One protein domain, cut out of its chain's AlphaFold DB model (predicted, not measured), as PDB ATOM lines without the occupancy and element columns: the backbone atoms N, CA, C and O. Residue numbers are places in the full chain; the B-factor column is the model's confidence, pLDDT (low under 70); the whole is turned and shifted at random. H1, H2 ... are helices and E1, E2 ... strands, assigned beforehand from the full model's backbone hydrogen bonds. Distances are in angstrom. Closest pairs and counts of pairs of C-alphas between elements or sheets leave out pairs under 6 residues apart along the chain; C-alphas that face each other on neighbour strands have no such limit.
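This is residues 385 to 441 of the 485 residues of the protein "C3H1-type domain-containing protein" of viral metagenome (UniProt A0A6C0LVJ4). With little regular structure, this is a fold mostly of loops: a long stretch, residues 385 to 406, leads into a small two-stranded hairpin, E1 and E2, and a second loop, residues 417 to 432, leads to one short helix, H1, beside E2. The printed part has 57 residues, of which 15 are in named elements, in the order E1, E2, H1; the class is mixed and the sheet antiparallel. It is compact, with a radius of gyration of the C-alphas of 10.9 A and spans of 29 by 20 by 19 A.

E1, residues 407 to 410, and E2, residues 413 to 416, form a hairpin with a tight link, antiparallel at 141 degrees. N 408 and O 415 are within hydrogen-bond range at 2.9 A, as are N 410 and O 413 at 2.8 A. In H1, residues 433 to 439, every O i to N i+4 pair is within hydrogen-bond range. The closest C-alphas of E2 and H1 are those of Thr 415 and Arg 439, 6.0 A apart. E1 and H1 are apart.

E1 begins at C-alpha 407 (-7.516, 8.179, 80.052) and is 9.4 A long. E2 is 10.0 A long. H1, 10.1 A long, ends at C-alpha 439 (-13.869, 7.004, 73.503).

The C-alphas farthest apart, of Lys 385 and Asn 411, are 34.7 A apart. The printed part has no cut. The link from E2 to H1 is long, 16 residues. No printed residue is under 70 in pLDDT.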
ATOM      1  N   LYS A 385     -22.755 -13.442  73.772       95.38
ATOM      2  CA  LYS A 385     -22.242 -13.105  75.115       95.38
ATOM      3  C   LYS A 385     -21.766 -11.648  75.226       95.38
ATOM      4  O   LYS A 385     -21.331 -11.220  76.290       95.38
ATOM      5  N   PHE A 386     -21.811 -10.903  74.124       95.44
ATOM      6  CA  PHE A 386     -21.391  -9.512  74.019       95.44
ATOM      7  C   PHE A 386     -22.593  -8.614  73.702       95.44
ATOM      8  O   PHE A 386     -23.577  -9.059  73.108       95.44
ATOM      9  N   ALA A 387     -22.515  -7.350  74.108       95.56
ATOM     10  CA  ALA A 387     -23.548  -6.345  73.880       95.56
ATOM     11  C   ALA A 387     -23.628  -5.979  72.391       95.56
ATOM     12  O   ALA A 387     -22.598  -5.795  71.744       95.56
ATOM     13  N   HIS A 388     -24.837  -5.915  71.832       94.75
ATOM     14  CA  HIS A 388     -25.063  -5.452  70.454       94.75
ATOM     15  C   HIS A 388     -25.464  -3.982  70.416       94.75
ATOM     16  O   HIS A 388     -25.232  -3.309  69.418       94.75
ATOM     17  N   THR A 389     -26.033  -3.483  71.508       93.38
ATOM     18  CA  THR A 389     -26.361  -2.074  71.681       93.38
ATOM     19  C   THR A 389     -25.638  -1.511  72.907       93.38
ATOM     20  O   THR A 389     -25.273  -2.274  73.807       93.38
ATOM     21  N   PRO A 390     -25.431  -0.186  72.983       93.25
ATOM     22  CA  PRO A 390     -24.862   0.465  74.167       93.25
ATOM     23  C   PRO A 390     -25.719   0.219  75.403       93.25
ATOM     24  O   PRO A 390     -25.197   0.011  76.490       93.25
ATOM     25  N   ASN A 391     -27.038   0.148  75.229       93.75
ATOM     26  CA  ASN A 391     -27.974  -0.108  76.318       93.75
ATOM     27  C   ASN A 391     -27.743  -1.485  76.953       93.75
ATOM     28  O   ASN A 391     -27.754  -1.586  78.182       93.75
ATOM     29  N   ASP A 392     -27.421  -2.499  76.141       93.31
ATOM     30  CA  ASP A 392     -27.072  -3.846  76.613       93.31
ATOM     31  C   ASP A 392     -25.694  -3.915  77.291       93.31
ATOM     32  O   ASP A 392     -25.380  -4.910  77.949       93.31
ATOM     33  N   LEU A 393     -24.837  -2.906  77.100       94.94
ATOM     34  CA  LEU A 393     -23.495  -2.887  77.667       94.94
ATOM     35  C   LEU A 393     -23.576  -2.597  79.167       94.94
ATOM     36  O   LEU A 393     -24.013  -1.526  79.594       94.94
ATOM     37  N   LYS A 394     -23.114  -3.538  79.988       95.19
ATOM     38  CA  LYS A 394     -22.885  -3.283  81.410       95.19
ATOM     39  C   LYS A 394     -21.495  -2.681  81.586       95.19
ATOM     40  O   LYS A 394     -20.489  -3.380  81.452       95.19
ATOM     41  N   VAL A 395     -21.449  -1.382  81.869       94.69
ATOM     42  CA  VAL A 395     -20.198  -0.663  82.114       94.69
ATOM     43  C   VAL A 395     -19.624  -1.122  83.449       94.69
ATOM     44  O   VAL A 395     -20.266  -1.013  84.489       94.69
ATOM     45  N   ILE A 396     -18.415  -1.681  83.414       94.56
ATOM     46  CA  ILE A 396     -17.659  -1.991  84.628       94.56
ATOM     47  C   ILE A 396     -16.805  -0.762  84.957       94.56
ATOM     48  O   ILE A 396     -16.073  -0.305  84.068       94.56
ATOM     49  N   PRO A 397     -16.841  -0.252  86.200       95.50
ATOM     50  CA  PRO A 397     -15.985   0.853  86.605       95.50
ATOM     51  C   PRO A 397     -14.508   0.443  86.560       95.50
ATOM     52  O   PRO A 397     -14.124  -0.677  86.912       95.50
ATOM     53  N   CYS A 398     -13.656   1.357  86.114       96.56
ATOM     54  CA  CYS A 398     -12.220   1.157  86.057       96.56
ATOM     55  C   CYS A 398     -11.654   1.017  87.470       96.56
ATOM     56  O   CYS A 398     -11.855   1.884  88.314       96.56
ATOM     57  N   SER A 399     -10.864  -0.029  87.722       96.38
ATOM     58  CA  SER A 399     -10.235  -0.249  89.035       96.38
ATOM     59  C   SER A 399      -9.262   0.865  89.441       96.38
ATOM     60  O   SER A 399      -8.918   0.989  90.612       96.38
ATOM     61  N   PHE A 400      -8.794   1.659  88.475       96.19
ATOM     62  CA  PHE A 400      -7.925   2.810  88.712       96.19
ATOM     63  C   PHE A 400      -8.707   4.125  88.888       96.19
ATOM     64  O   PHE A 400      -8.092   5.127  89.262       96.19
ATOM     65  N   GLY A 401     -10.025   4.127  88.631       94.56
ATOM     66  CA  GLY A 401     -10.880   5.317  88.644       94.56
ATOM     67  C   GLY A 401     -10.301   6.446  87.792       94.56
ATOM     68  O   GLY A 401      -9.743   6.205  86.717       94.56
ATOM     69  N   ASP A 402     -10.333   7.661  88.332       93.75
ATOM     70  CA  ASP A 402      -9.819   8.873  87.673       93.75
ATOM     71  C   ASP A 402      -8.287   8.902  87.536       93.75
ATOM     72  O   ASP A 402      -7.735   9.662  86.747       93.75
ATOM     73  N   ARG A 403      -7.567   8.040  88.269       94.94
ATOM     74  CA  ARG A 403      -6.095   7.929  88.200       94.94
ATOM     75  C   ARG A 403      -5.615   6.965  87.116       94.94
ATOM     76  O   ARG A 403      -4.433   6.615  87.059       94.94
ATOM     77  N   CYS A 404      -6.518   6.476  86.274       97.06
ATOM     78  CA  CYS A 404      -6.172   5.591  85.178       97.06
ATOM     79  C   CYS A 404      -5.284   6.316  84.158       97.06
ATOM     80  O   CYS A 404      -5.750   7.141  83.385       97.06
ATOM     81  N   ARG A 405      -4.007   5.931  84.083       96.94
ATOM     82  CA  ARG A 405      -3.019   6.520  83.158       96.94
ATOM     83  C   ARG A 405      -3.446   6.515  81.680       96.94
ATOM     84  O   ARG A 405      -2.913   7.290  80.899       96.94
ATOM     85  N   ARG A 406      -4.361   5.622  81.287       97.25
ATOM     86  CA  ARG A 406      -4.804   5.471  79.893       97.25
ATOM     87  C   ARG A 406      -5.806   6.527  79.450       97.25
ATOM     88  O   ARG A 406      -5.988   6.680  78.249       97.25
ATOM     89  N   VAL A 407      -6.464   7.215  80.378       96.81
ATOM     90  CA  VAL A 407      -7.516   8.179  80.052       96.81
ATOM     91  C   VAL A 407      -7.251   9.477  80.789       96.81
ATOM     92  O   VAL A 407      -6.809   9.465  81.934       96.81
ATOM     93  N   LYS A 408      -7.514  10.595  80.125       96.50
ATOM     94  CA  LYS A 408      -7.411  11.924  80.708       96.50
ATOM     95  C   LYS A 408      -8.604  12.746  80.266       96.50
ATOM     96  O   LYS A 408      -9.069  12.633  79.132       96.50
ATOM     97  N   GLU A 409      -9.092  13.560  81.178       95.88
ATOM     98  CA  GLU A 409     -10.114  14.541  80.879       95.88
ATOM     99  C   GLU A 409      -9.476  15.727  80.143       95.88
ATOM    100  O   GLU A 409      -8.500  16.321  80.614       95.88
ATOM    101  N   ILE A 410      -9.986  16.026  78.951       95.19
ATOM    102  CA  ILE A 410      -9.592  17.165  78.124       95.19
ATOM    103  C   ILE A 410     -10.888  17.881  77.747       95.19
ATOM    104  O   ILE A 410     -11.748  17.300  77.091       95.19
ATOM    105  N   ASN A 411     -11.047  19.133  78.180       93.62
ATOM    106  CA  ASN A 411     -12.240  19.954  77.924       93.62
ATOM    107  C   ASN A 411     -13.558  19.302  78.393       93.62
ATOM    108  O   ASN A 411     -14.547  19.306  77.663       93.62
ATOM    109  N   GLY A 412     -13.566  18.677  79.577       90.94
ATOM    110  CA  GLY A 412     -14.753  17.994  80.116       90.94
ATOM    111  C   GLY A 412     -15.111  16.678  79.414       90.94
ATOM    112  O   GLY A 412     -16.121  16.059  79.738       90.94
ATOM    113  N   LYS A 413     -14.304  16.230  78.440       93.12
ATOM    114  CA  LYS A 413     -14.464  14.941  77.760       93.12
ATOM    115  C   LYS A 413     -13.308  14.016  78.110       93.12
ATOM    116  O   LYS A 413     -12.138  14.393  78.046       93.12
ATOM    117  N   TRP A 414     -13.623  12.772  78.444       95.12
ATOM    118  CA  TRP A 414     -12.610  11.753  78.685       95.12
ATOM    119  C   TRP A 414     -12.067  11.247  77.351       95.12
ATOM    120  O   TRP A 414     -12.808  10.797  76.482       95.12
ATOM    121  N   THR A 415     -10.749  11.312  77.182       95.88
ATOM    122  CA  THR A 415     -10.050  10.885  75.963       95.88
ATOM    123  C   THR A 415      -8.911   9.938  76.326       95.88
ATOM    124  O   THR A 415      -8.317  10.046  77.401       95.88
ATOM    125  N   ASN A 416      -8.614   8.953  75.471       96.44
ATOM    126  CA  ASN A 416      -7.467   8.074  75.717       96.44
ATOM    127  C   ASN A 416      -6.169   8.831  75.395       96.44
ATOM    128  O   ASN A 416      -6.057   9.425  74.328       96.44
ATOM    129  N   VAL A 417      -5.193   8.801  76.306       94.19
ATOM    130  CA  VAL A 417      -3.941   9.582  76.189       94.19
ATOM    131  C   VAL A 417      -2.943   8.942  75.220       94.19
ATOM    132  O   VAL A 417      -2.156   9.639  74.593       94.19
ATOM    133  N   ASP A 418      -2.987   7.614  75.090       90.56
ATOM    134  CA  ASP A 418      -1.992   6.811  74.377       90.56
ATOM    135  C   ASP A 418      -2.660   5.844  73.378       90.56
ATOM    136  O   ASP A 418      -3.882   5.728  73.296       90.56
ATOM    137  N   SER A 419      -1.852   5.029  72.689       90.75
ATOM    138  CA  SER A 419      -2.317   3.896  71.866       90.75
ATOM    139  C   SER A 419      -3.058   2.802  72.652       90.75
ATOM    140  O   SER A 419      -3.621   1.877  72.063       90.75
ATOM    141  N   GLN A 420      -3.046   2.867  73.987       93.00
ATOM    142  CA  GLN A 420      -3.764   1.934  74.846       93.00
ATOM    143  C   GLN A 420      -5.125   2.498  75.247       93.00
ATOM    144  O   GLN A 420      -5.220   3.435  76.033       93.00
ATOM    145  N   ILE A 421      -6.178   1.828  74.796       95.56
ATOM    146  CA  ILE A 421      -7.563   2.169  75.121       95.56
ATOM    147  C   ILE A 421      -7.947   1.534  76.467       95.56
ATOM    148  O   ILE A 421      -7.691   0.346  76.705       95.56
ATOM    149  N   CYS A 422      -8.564   2.306  77.370       95.62
ATOM    150  CA  CYS A 422      -9.184   1.747  78.574       95.62
ATOM    151  C   CYS A 422     -10.615   1.273  78.257       95.62
ATOM    152  O   CYS A 422     -11.436   2.102  77.881       95.62
ATOM    153  N   PRO A 423     -10.959  -0.016  78.421       93.62
ATOM    154  CA  PRO A 423     -12.301  -0.511  78.108       93.62
ATOM    155  C   PRO A 423     -13.322  -0.314  79.243       93.62
ATOM    156  O   PRO A 423     -14.441  -0.802  79.137       93.62
ATOM    157  N   PHE A 424     -12.921   0.307  80.353       95.69
ATOM    158  CA  PHE A 424     -13.726   0.457  81.566       95.69
ATOM    159  C   PHE A 424     -14.240   1.895  81.703       95.69
ATOM    160  O   PHE A 424     -13.585   2.814  81.205       95.69
ATOM    161  N   GLY A 425     -15.375   2.074  82.386       95.50
ATOM    162  CA  GLY A 425     -15.967   3.392  82.653       95.50
ATOM    163  C   GLY A 425     -15.270   4.117  83.803       95.50
ATOM    164  O   GLY A 425     -14.779   3.467  84.732       95.50
ATOM    165  N   HIS A 426     -15.156   5.437  83.726       95.88
ATOM    166  CA  HIS A 426     -14.489   6.267  84.737       95.88
ATOM    167  C   HIS A 426     -15.495   7.150  85.491       95.88
ATOM    168  O   HIS A 426     -16.552   7.460  84.965       95.88
ATOM    169  N   THR A 427     -15.172   7.551  86.725       90.62
ATOM    170  CA  THR A 427     -16.097   8.202  87.677       90.62
ATOM    171  C   THR A 427     -16.556   9.613  87.290       90.62
ATOM    172  O   THR A 427     -17.492  10.120  87.896       90.62
ATOM    173  N   GLY A 428     -15.949  10.227  86.271       86.19
ATOM    174  CA  GLY A 428     -16.411  11.479  85.662       86.19
ATOM    175  C   GLY A 428     -16.901  11.339  84.221       86.19
ATOM    176  O   GLY A 428     -17.250  12.345  83.609       86.19
ATOM    177  N   GLU A 429     -16.884  10.135  83.638       89.88
ATOM    178  CA  GLU A 429     -17.664   9.910  82.421       89.88
ATOM    179  C   GLU A 429     -19.118   9.903  82.862       89.88
ATOM    180  O   GLU A 429     -19.461   9.184  83.800       89.88
ATOM    181  N   SER A 430     -19.962  10.731  82.241       78.19
ATOM    182  CA  SER A 430     -21.390  10.669  82.534       78.19
ATOM    183  C   SER A 430     -21.878   9.224  82.369       78.19
ATOM    184  O   SER A 430     -21.319   8.457  81.580       78.19
ATOM    185  N   ASP A 431     -22.946   8.853  83.079       80.62
ATOM    186  CA  ASP A 431     -23.576   7.522  82.974       80.62
ATOM    187  C   ASP A 431     -24.046   7.174  81.542       80.62
ATOM    188  O   ASP A 431     -24.547   6.077  81.272       80.62
ATOM    189  N   ASP A 432     -23.862   8.101  80.601       87.62
ATOM    190  CA  ASP A 432     -24.057   7.901  79.186       87.62
ATOM    191  C   ASP A 432     -23.019   6.932  78.598       87.62
ATOM    192  O   ASP A 432     -21.875   7.253  78.256       87.62
ATOM    193  N   LYS A 433     -23.480   5.696  78.411       92.00
ATOM    194  CA  LYS A 433     -22.737   4.604  77.776       92.00
ATOM    195  C   LYS A 433     -22.263   4.964  76.364       92.00
ATOM    196  O   LYS A 433     -21.323   4.326  75.882       92.00
ATOM    197  N   MET A 434     -22.879   5.948  75.704       90.56
ATOM    198  CA  MET A 434     -22.459   6.424  74.386       90.56
ATOM    199  C   MET A 434     -21.060   7.035  74.424       90.56
ATOM    200  O   MET A 434     -20.225   6.657  73.602       90.56
ATOM    201  N   LEU A 435     -20.754   7.873  75.420       91.75
ATOM    202  CA  LEU A 435     -19.445   8.529  75.529       91.75
ATOM    203  C   LEU A 435     -18.313   7.515  75.719       91.75
ATOM    204  O   LEU A 435     -17.247   7.629  75.112       91.75
ATOM    205  N   LEU A 436     -18.568   6.461  76.502       93.88
ATOM    206  CA  LEU A 436     -17.633   5.347  76.641       93.88
ATOM    207  C   LEU A 436     -17.384   4.650  75.292       93.88
ATOM    208  O   LEU A 436     -16.244   4.308  74.967       93.88
ATOM    209  N   CYS A 437     -18.441   4.419  74.511       92.62
ATOM    210  CA  CYS A 437     -18.333   3.773  73.202       92.62
ATOM    211  C   CYS A 437     -17.540   4.641  72.215       92.62
ATOM    212  O   CYS A 437     -16.630   4.125  71.560       92.62
ATOM    213  N   GLU A 438     -17.814   5.948  72.177       92.25
ATOM    214  CA  GLU A 438     -17.075   6.928  71.373       92.25
ATOM    215  C   GLU A 438     -15.591   6.950  71.744       92.25
ATOM    216  O   GLU A 438     -14.734   6.807  70.869       92.25
ATOM    217  N   ARG A 439     -15.263   7.015  73.042       94.06
ATOM    218  CA  ARG A 439     -13.869   7.004  73.503       94.06
ATOM    219  C   ARG A 439     -13.137   5.725  73.109       94.06
ATOM    220  O   ARG A 439     -11.951   5.768  72.784       94.06
ATOM    221  N   ILE A 440     -13.799   4.571  73.164       92.88
ATOM    222  CA  ILE A 440     -13.188   3.291  72.765       92.88
ATOM    223  C   ILE A 440     -12.989   3.219  71.234       92.88
ATOM    224  O   ILE A 440     -12.330   2.300  70.743       92.88
ATOM    225  N   GLY A 441     -13.491   4.198  70.476       89.81
ATOM    226  CA  GLY A 441     -13.452   4.207  69.015       89.81
ATOM    227  C   GLY A 441     -14.480   3.253  68.413       89.81
ATOM    228  O   GLY A 441     -14.303   2.767  67.298       89.81
TER     229      GLY A 441